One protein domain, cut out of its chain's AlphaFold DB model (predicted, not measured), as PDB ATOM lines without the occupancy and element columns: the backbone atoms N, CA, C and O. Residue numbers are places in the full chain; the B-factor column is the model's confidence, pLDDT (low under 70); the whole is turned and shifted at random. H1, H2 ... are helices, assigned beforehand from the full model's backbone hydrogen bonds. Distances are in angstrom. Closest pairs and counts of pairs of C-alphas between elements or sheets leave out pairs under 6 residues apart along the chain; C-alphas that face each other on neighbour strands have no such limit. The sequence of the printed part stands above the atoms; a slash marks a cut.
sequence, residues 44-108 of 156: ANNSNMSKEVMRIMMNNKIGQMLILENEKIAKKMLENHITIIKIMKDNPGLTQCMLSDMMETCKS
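AT A GLANCE: This is residues 44 to 108 of the 156 residues of an uncharacterized protein of Hydrotalea sp. AMD (UniProt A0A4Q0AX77). Three short helices, H2, H3 and H4, make an open arch round an empty middle, and H1 and H5 run from its two ends as arms in opposite directions along the long axis. Each helix meets the next at a sharp corner, and residues 45 to 52 and 99 to 108 stick out at the far ends. The printed part has 65 residues with five named helices, H1 to H5 in order, and no named strand; the class is all helix. It is loose, with a radius of gyration of the C-alphas of 13.7 A, and spans 46 by 22 by 22 A.

HOW THE PARTS SIT: H5, residues 92 to 108, is the longest helix. With residues 94 to 95 alone it only just touches H4, residues 81 to 90, with 3 pairs of C-alphas within 8 A, and only at the corner; the closest C-alphas are those of Met 88 and Thr 95, 5.3 A apart. These two run opposite ways at a steep tilt of 69 degrees, only just short of about perpendicular. H3, residues 71 to 79, and H4 only just touch, with 3 such pairs, only at the corner, closest at the C-alphas of Leu 78 and Ile 84, 6.5 A, and about perpendicular at 81 degrees. H2, residues 61 to 69, and H3 likewise only just touch, with 3 pairs, only at the corner, closest at the C-alphas of Leu 68 and Ala 74, 5.2 A, and about perpendicular at 89 degrees. H1, residues 47 to 59, touches H2 with residues 56 to 58 alone, only at the corner, closest at the C-alphas of Met 57 and Gly 63, 4.0 A, and about perpendicular at 80 degrees. H1 and H5 are apart. In H1 to H5 every O i to N i+4 pair is within hydrogen-bond range.

IN THESE COORDINATES: H5 measures 24.7 A from C-alpha 92 to C-alpha 108, at (23.351, -42.141, 32.264). H1 measures 18.3 A from C-alpha 47, at (64.637, -56.825, 24.613), to C-alpha 59. H4 measures 14.7 A, H2 12.2 A and H3 12.1 A.

THE WHOLE: The C-alphas farthest apart, those of Asn 46 and Lys 107, are 46.4 A from each other. The printed part has no cut, and its four links are tight. Mean pLDDT of the printed part is 77.3, with residue 68, residue 74, residues 76 to 89 and residue 94 under 70.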
ATOM      1  N   ALA A  44      60.028 -60.724  20.010       93.44
ATOM      2  CA  ALA A  44      59.499 -60.912  21.359       93.44
ATOM      3  C   ALA A  44      60.563 -61.418  22.348       93.44
ATOM      4  O   ALA A  44      60.557 -61.033  23.516       93.44
ATOM      5  N   ASN A  45      61.512 -62.230  21.871       96.25
ATOM      6  CA  ASN A  45      62.616 -62.751  22.679       96.25
ATOM      7  C   ASN A  45      63.854 -61.830  22.709       96.25
ATOM      8  O   ASN A  45      64.841 -62.148  23.371       96.25
ATOM      9  N   ASN A  46      63.821 -60.669  22.040       96.69
ATOM     10  CA  ASN A  46      64.903 -59.684  22.049       96.69
ATOM     11  C   ASN A  46      64.453 -58.361  22.691       96.69
ATOM     12  O   ASN A  46      63.646 -57.618  22.134       96.69
ATOM     13  N   SER A  47      65.032 -58.018  23.848       90.44
ATOM     14  CA  SER A  47      64.637 -56.825  24.613       90.44
ATOM     15  C   SER A  47      64.786 -55.509  23.838       90.44
ATOM     16  O   SER A  47      63.925 -54.634  23.952       90.44
ATOM     17  N   ASN A  48      65.847 -55.348  23.042       94.12
ATOM     18  CA  ASN A  48      66.077 -54.108  22.297       94.12
ATOM     19  C   ASN A  48      65.065 -53.951  21.159       94.12
ATOM     20  O   ASN A  48      64.431 -52.901  21.056       94.12
ATOM     21  N   MET A  49      64.855 -55.012  20.374       93.44
ATOM     22  CA  MET A  49      63.872 -55.009  19.286       93.44
ATOM     23  C   MET A  49      62.449 -54.836  19.820       93.44
ATOM     24  O   MET A  49      61.686 -54.028  19.299       93.44
ATOM     25  N   SER A  50      62.107 -55.515  20.916       89.69
ATOM     26  CA  SER A  50      60.814 -55.353  21.588       89.69
ATOM     27  C   SER A  50      60.570 -53.910  22.044       89.69
ATOM     28  O   SER A  50      59.494 -53.361  21.807       89.69
ATOM     29  N   LYS A  51      61.568 -53.252  22.657       86.94
ATOM     30  CA  LYS A  51      61.465 -51.833  23.050       86.94
ATOM     31  C   LYS A  51      61.268 -50.918  21.844       86.94
ATOM     32  O   LYS A  51      60.537 -49.934  21.936       86.94
ATOM     33  N   GLU A  52      61.929 -51.217  20.732       91.00
ATOM     34  CA  GLU A  52      61.800 -50.447  19.501       91.00
ATOM     35  C   GLU A  52      60.410 -50.590  18.880       91.00
ATOM     36  O   GLU A  52      59.763 -49.577  18.619       91.00
ATOM     37  N   VAL A  53      59.901 -51.819  18.754       89.69
ATOM     38  CA  VAL A  53      58.528 -52.080  18.293       89.69
ATOM     39  C   VAL A  53      57.509 -51.393  19.195       89.69
ATOM     40  O   VAL A  53      56.599 -50.733  18.696       89.69
ATOM     41  N   MET A  54      57.691 -51.459  20.516       85.38
ATOM     42  CA  MET A  54      56.799 -50.785  21.456       85.38
ATOM     43  C   MET A  54      56.836 -49.259  21.290       85.38
ATOM     44  O   MET A  54      55.784 -48.624  21.250       85.38
ATOM     45  N   ARG A  55      58.022 -48.662  21.107       84.69
ATOM     46  CA  ARG A  55      58.160 -47.226  20.812       84.69
ATOM     47  C   ARG A  55      57.453 -46.853  19.508       84.69
ATOM     48  O   ARG A  55      56.746 -45.850  19.470       84.69
ATOM     49  N   ILE A  56      57.614 -47.656  18.457       86.31
ATOM     50  CA  ILE A  56      56.942 -47.441  17.170       86.31
ATOM     51  C   ILE A  56      55.424 -47.499  17.351       86.31
ATOM     52  O   ILE A  56      54.734 -46.606  16.861       86.31
ATOM     53  N   MET A  57      54.899 -48.499  18.072       83.12
ATOM     54  CA  MET A  57      53.464 -48.626  18.356       83.12
ATOM     55  C   MET A  57      52.918 -47.426  19.133       83.12
ATOM     56  O   MET A  57      51.870 -46.903  18.772       83.12
ATOM     57  N   MET A  58      53.639 -46.940  20.145       78.25
ATOM     58  CA  MET A  58      53.218 -45.766  20.920       78.25
ATOM     59  C   MET A  58      53.241 -44.469  20.102       78.25
ATOM     60  O   MET A  58      52.464 -43.560  20.379       78.25
ATOM     61  N   ASN A  59      54.093 -44.377  19.081       80.94
ATOM     62  CA  ASN A  59      54.245 -43.166  18.274       80.94
ATOM     63  C   ASN A  59      53.343 -43.126  17.029       80.94
ATOM     64  O   ASN A  59      53.330 -42.110  16.336       80.94
ATOM     65  N   ASN A  60      52.595 -44.193  16.720       82.75
ATOM     66  CA  ASN A  60      51.709 -44.232  15.555       82.75
ATOM     67  C   ASN A  60      50.248 -44.507  15.941       82.75
ATOM     68  O   ASN A  60      49.968 -45.220  16.901       82.75
ATOM     69  N   LYS A  61      49.305 -43.960  15.163       78.81
ATOM     70  CA  LYS A  61      47.868 -43.983  15.485       78.81
ATOM     71  C   LYS A  61      47.292 -45.401  15.615       78.81
ATOM     72  O   LYS A  61      46.508 -45.648  16.523       78.81
ATOM     73  N   ILE A  62      47.685 -46.320  14.729       81.38
ATOM     74  CA  ILE A  62      47.189 -47.707  14.739       81.38
ATOM     75  C   ILE A  62      47.685 -48.429  15.996       81.38
ATOM     76  O   ILE A  62      46.906 -49.069  16.693       81.38
ATOM     77  N   GLY A  63      48.971 -48.289  16.318       77.75
ATOM     78  CA  GLY A  63      49.565 -48.879  17.513       77.75
ATOM     79  C   GLY A  63      48.969 -48.317  18.803       77.75
ATOM     80  O   GLY A  63      48.666 -49.090  19.706       77.75
ATOM     81  N   GLN A  64      48.722 -47.006  18.869       75.50
ATOM     82  CA  GLN A  64      48.029 -46.383  20.001       75.50
ATOM     83  C   GLN A  64      46.628 -46.969  20.195       75.50
ATOM     84  O   GLN A  64      46.279 -47.343  21.310       75.50
ATOM     85  N   MET A  65      45.857 -47.099  19.114       76.31
ATOM     86  CA  MET A  65      44.510 -47.670  19.163       76.31
ATOM     87  C   MET A  65      44.534 -49.120  19.662       76.31
ATOM     88  O   MET A  65      43.846 -49.439  20.623       76.31
ATOM     89  N   LEU A  66      45.422 -49.958  19.116       77.19
ATOM     90  CA  LEU A  66      45.582 -51.353  19.549       77.19
ATOM     91  C   LEU A  66      46.005 -51.488  21.020       77.19
ATOM     92  O   LEU A  66      45.578 -52.412  21.710       77.19
ATOM     93  N   ILE A  67      46.856 -50.582  21.510       79.88
ATOM     94  CA  ILE A  67      47.290 -50.552  22.914       79.88
ATOM     95  C   ILE A  67      46.123 -50.180  23.838       79.88
ATOM     96  O   ILE A  67      45.987 -50.782  24.902       79.88
ATOM     97  N   LEU A  68      45.298 -49.208  23.438       68.56
ATOM     98  CA  LEU A  68      44.153 -48.730  24.219       68.56
ATOM     99  C   LEU A  68      42.975 -49.715  24.203       68.56
ATOM    100  O   LEU A  68      42.335 -49.907  25.231       68.56
ATOM    101  N   GLU A  69      42.716 -50.369  23.069       73.25
ATOM    102  CA  GLU A  69      41.664 -51.386  22.925       73.25
ATOM    103  C   GLU A  69      42.006 -52.690  23.660       73.25
ATOM    104  O   GLU A  69      41.119 -53.447  24.056       73.25
ATOM    105  N   ASN A  70      43.294 -52.970  23.876       79.75
ATOM    106  CA  ASN A  70      43.706 -54.126  24.655       79.75
ATOM    107  C   ASN A  70      43.599 -53.834  26.155       79.75
ATOM    108  O   ASN A  70      44.532 -53.313  26.766       79.75
ATOM    109  N   GLU A  71      42.490 -54.255  26.762       73.94
ATOM    110  CA  GLU A  71      42.173 -54.032  28.180       73.94
ATOM    111  C   GLU A  71      43.333 -54.378  29.131       73.94
ATOM    112  O   GLU A  71      43.615 -53.637  30.070       73.94
ATOM    113  N   LYS A  72      44.066 -55.472  28.884       75.75
ATOM    114  CA  LYS A  72      45.191 -55.880  29.746       75.75
ATOM    115  C   LYS A  72      46.386 -54.937  29.631       75.75
ATOM    116  O   LYS A  72      47.028 -54.651  30.642       75.75
ATOM    117  N   ILE A  73      46.708 -54.484  28.418       74.75
ATOM    118  CA  ILE A  73      47.803 -53.530  28.187       74.75
ATOM    119  C   ILE A  73      47.399 -52.156  28.719       74.75
ATOM    120  O   ILE A  73      48.167 -51.556  29.472       74.75
ATOM    121  N   ALA A  74      46.184 -51.707  28.408       68.75
ATOM    122  CA  ALA A  74      45.615 -50.464  28.909       68.75
ATOM    123  C   ALA A  74      45.607 -50.432  30.446       68.75
ATOM    124  O   ALA A  74      46.087 -49.469  31.040       68.75
ATOM    125  N   LYS A  75      45.179 -51.518  31.105       70.62
ATOM    126  CA  LYS A  75      45.187 -51.644  32.571       70.62
ATOM    127  C   LYS A  75      46.596 -51.566  33.158       70.62
ATOM    128  O   LYS A  75      46.821 -50.795  34.086       70.62
ATOM    129  N   LYS A  76      47.568 -52.286  32.587       69.75
ATOM    130  CA  LYS A  76      48.974 -52.200  33.025       69.75
ATOM    131  C   LYS A  76      49.595 -50.821  32.788       69.75
ATOM    132  O   LYS A  76      50.458 -50.397  33.551       69.75
ATOM    133  N   MET A  77      49.183 -50.115  31.735       65.62
ATOM    134  CA  MET A  77      49.587 -48.725  31.518       65.62
ATOM    135  C   MET A  77      48.946 -47.779  32.535       65.62
ATOM    136  O   MET A  77      49.623 -46.870  33.006       65.62
ATOM    137  N   LEU A  78      47.683 -48.010  32.901       64.25
ATOM    138  CA  LEU A  78      46.954 -47.231  33.904       64.25
ATOM    139  C   LEU A  78      47.563 -47.379  35.298       64.25
ATOM    140  O   LEU A  78      47.693 -46.389  36.012       64.25
ATOM    141  N   GLU A  79      48.032 -48.580  35.641       66.12
ATOM    142  CA  GLU A  79      48.818 -48.838  36.855       66.12
ATOM    143  C   GLU A  79      50.125 -48.020  36.883       66.12
ATOM    144  O   GLU A  79      50.623 -47.663  37.951       66.12
ATOM    145  N   ASN A  80      50.661 -47.645  35.716       63.72
ATOM    146  CA  ASN A  80      51.851 -46.811  35.587       63.72
ATOM    147  C   ASN A  80      51.480 -45.340  35.309       63.72
ATOM    148  O   ASN A  80      51.734 -44.797  34.227       63.72
ATOM    149  N   HIS A  81      50.885 -44.698  36.323       56.09
ATOM    150  CA  HIS A  81      50.296 -43.346  36.308       56.09
ATOM    151  C   HIS A  81      51.079 -42.270  35.525       56.09
ATOM    152  O   HIS A  81      50.475 -41.404  34.890       56.09
ATOM    153  N   ILE A  82      52.414 -42.313  35.538       55.22
ATOM    154  CA  ILE A  82      53.273 -41.311  34.884       55.22
ATOM    155  C   ILE A  82      53.107 -41.320  33.354       55.22
ATOM    156  O   ILE A  82      53.143 -40.266  32.718       55.22
ATOM    157  N   THR A  83      52.896 -42.493  32.752       66.00
ATOM    158  CA  THR A  83      52.866 -42.638  31.287       66.00
ATOM    159  C   THR A  83      51.561 -42.108  30.701       66.00
ATOM    160  O   THR A  83      51.583 -41.399  29.696       66.00
ATOM    161  N   ILE A  84      50.430 -42.373  31.362       65.25
ATOM    162  CA  ILE A  84      49.117 -41.901  30.900       65.25
ATOM    163  C   ILE A  84      48.991 -40.386  31.026       65.25
ATOM    164  O   ILE A  84      48.571 -39.739  30.071       65.25
ATOM    165  N   ILE A  85      49.430 -39.799  32.146       66.25
ATOM    166  CA  ILE A  85      49.391 -38.339  32.322       66.25
ATOM    167  C   ILE A  85      50.185 -37.638  31.212       66.25
ATOM    168  O   ILE A  85      49.759 -36.597  30.714       66.25
ATOM    169  N   LYS A  86      51.323 -38.207  30.797       68.94
ATOM    170  CA  LYS A  86      52.126 -37.660  29.701       68.94
ATOM    171  C   LYS A  86      51.409 -37.762  28.352       68.94
ATOM    172  O   LYS A  86      51.304 -36.760  27.658       68.94
ATOM    173  N   ILE A  87      50.860 -38.932  28.016       66.62
ATOM    174  CA  ILE A  87      50.111 -39.140  26.763       66.62
ATOM    175  C   ILE A  87      48.903 -38.194  26.676       66.62
ATOM    176  O   ILE A  87      48.668 -37.597  25.629       66.62
ATOM    177  N   MET A  88      48.168 -38.015  27.776       65.81
ATOM    178  CA  MET A  88      47.020 -37.103  27.836       65.81
ATOM    179  C   MET A  88      47.433 -35.637  27.637       65.81
ATOM    180  O   MET A  88      46.772 -34.899  26.908       65.81
ATOM    181  N   LYS A  89      48.552 -35.212  28.240       69.94
ATOM    182  CA  LYS A  89      49.097 -33.857  28.052       69.94
ATOM    183  C   LYS A  89      49.560 -33.599  26.619       69.94
ATOM    184  O   LYS A  89      49.285 -32.529  26.084       69.94
ATOM    185  N   ASP A  90      50.237 -34.569  26.015       76.88
ATOM    186  CA  ASP A  90      50.807 -34.434  24.672       76.88
ATOM    187  C   ASP A  90      49.731 -34.565  23.572       76.88
ATOM    188  O   ASP A  90      49.953 -34.141  22.436       76.88
ATOM    189  N   ASN A  91      48.552 -35.121  23.892       70.56
ATOM    190  CA  ASN A  91      47.436 -35.277  22.960       70.56
ATOM    191  C   ASN A  91      46.111 -34.732  23.540       70.56
ATOM    192  O   ASN A  91      45.296 -35.488  24.084       70.56
ATOM    193  N   PRO A  92      45.855 -33.417  23.408       71.19
ATOM    194  CA  PRO A  92      44.651 -32.791  23.953       71.19
ATOM    195  C   PRO A  92      43.357 -33.303  23.301       71.19
ATOM    196  O   PRO A  92      42.335 -33.381  23.979       71.19
ATOM    197  N   GLY A  93      43.397 -33.710  22.026       74.50
ATOM    198  CA  GLY A  93      42.240 -34.293  21.338       74.50
ATOM    199  C   GLY A  93      41.820 -35.635  21.940       74.50
ATOM    200  O   GLY A  93      40.638 -35.864  22.174       74.50
ATOM    201  N   LEU A  94      42.791 -36.492  22.277       69.69
ATOM    202  CA  LEU A  94      42.524 -37.741  22.994       69.69
ATOM    203  C   LEU A  94      41.918 -37.470  24.376       69.69
ATOM    204  O   LEU A  94      40.934 -38.102  24.755       69.69
ATOM    205  N   THR A  95      42.476 -36.499  25.102       72.06
ATOM    206  CA  THR A  95      41.967 -36.088  26.416       72.06
ATOM    207  C   THR A  95      40.519 -35.618  26.331       72.06
ATOM    208  O   THR A  95      39.692 -36.040  27.137       72.06
ATOM    209  N   GLN A  96      40.190 -34.802  25.328       72.31
ATOM    210  CA  GLN A  96      38.834 -34.312  25.102       72.31
ATOM    211  C   GLN A  96      37.855 -35.448  24.781       72.31
ATOM    212  O   GLN A  96      36.779 -35.482  25.376       72.31
ATOM    213  N   CYS A  97      38.220 -36.380  23.892       73.12
ATOM    214  CA  CYS A  97      37.372 -37.533  23.576       73.12
ATOM    215  C   CYS A  97      37.085 -38.370  24.829       73.12
ATOM    216  O   CYS A  97      35.926 -38.609  25.150       73.12
ATOM    217  N   MET A  98      38.124 -38.721  25.598       73.31
ATOM    218  CA  MET A  98      37.957 -39.508  26.826       73.31
ATOM    219  C   MET A  98      37.085 -38.791  27.866       73.31
ATOM    220  O   MET A  98      36.234 -39.416  28.493       73.31
ATOM    221  N   LEU A  99      37.270 -37.477  28.044       77.25
ATOM    222  CA  LEU A  99      36.430 -36.671  28.937       77.25
ATOM    223  C   LEU A  99      34.974 -36.620  28.467       77.25
ATOM    224  O   LEU A  99      34.076 -36.686  29.304       77.25
ATOM    225  N   SER A 100      34.735 -36.507  27.160       79.06
ATOM    226  CA  SER A 100      33.387 -36.478  26.588       79.06
ATOM    227  C   SER A 100      32.652 -37.797  26.825       79.06
ATOM    228  O   SER A 100      31.549 -37.779  27.370       79.06
ATOM    229  N   ASP A 101      33.284 -38.929  26.507       82.00
ATOM    230  CA  ASP A 101      32.695 -40.264  26.682       82.00
ATOM    231  C   ASP A 101      32.420 -40.565  28.162       82.00
ATOM    232  O   ASP A 101      31.364 -41.090  28.533       82.00
ATOM    233  N   MET A 102      33.352 -40.176  29.037       80.69
ATOM    234  CA  MET A 102      33.184 -40.307  30.482       80.69
ATOM    235  C   MET A 102      32.016 -39.449  30.982       80.69
ATOM    236  O   MET A 102      31.212 -39.916  31.786       80.69
ATOM    237  N   MET A 103      31.878 -38.216  30.488       82.75
ATOM    238  CA  MET A 103      30.765 -37.335  30.840       82.75
ATOM    239  C   MET A 103      29.424 -37.901  30.356       82.75
ATOM    240  O   MET A 103      28.433 -37.836  31.080       82.75
ATOM    241  N   GLU A 104      29.375 -38.455  29.147       87.50
ATOM    242  CA  GLU A 104      28.177 -39.091  28.597       87.50
ATOM    243  C   GLU A 104      27.765 -40.319  29.411       87.50
ATOM    244  O   GLU A 104      26.604 -40.442  29.805       87.50
ATOM    245  N   THR A 105      28.733 -41.155  29.782       83.94
ATOM    246  CA  THR A 105      28.507 -42.307  30.661       83.94
ATOM    247  C   THR A 105      27.979 -41.856  32.025       83.94
ATOM    248  O   THR A 105      26.931 -42.334  32.465       83.94
ATOM    249  N   CYS A 106      28.625 -40.864  32.650       84.81
ATOM    250  CA  CYS A 106      28.187 -40.277  33.918       84.81
ATOM    251  C   CYS A 106      26.749 -39.749  33.855       84.81
ATOM    252  O   CYS A 106      26.011 -39.916  34.818       84.81
ATOM    253  N   LYS A 107      26.316 -39.139  32.741       83.88
ATOM    254  CA  LYS A 107      24.929 -38.653  32.601       83.88
ATOM    255  C   LYS A 107      23.899 -39.779  32.714       83.88
ATOM    256  O   LYS A 107      22.794 -39.537  33.194       83.88
ATOM    257  N   SER A 108      24.243 -40.977  32.248       86.94
ATOM    258  CA  SER A 108      23.351 -42.141  32.264       86.94
ATOM    259  C   SER A 108      23.446 -42.982  33.544       86.94
ATOM    260  O   SER A 108      22.484 -43.662  33.898       86.94
TER     261      SER A 108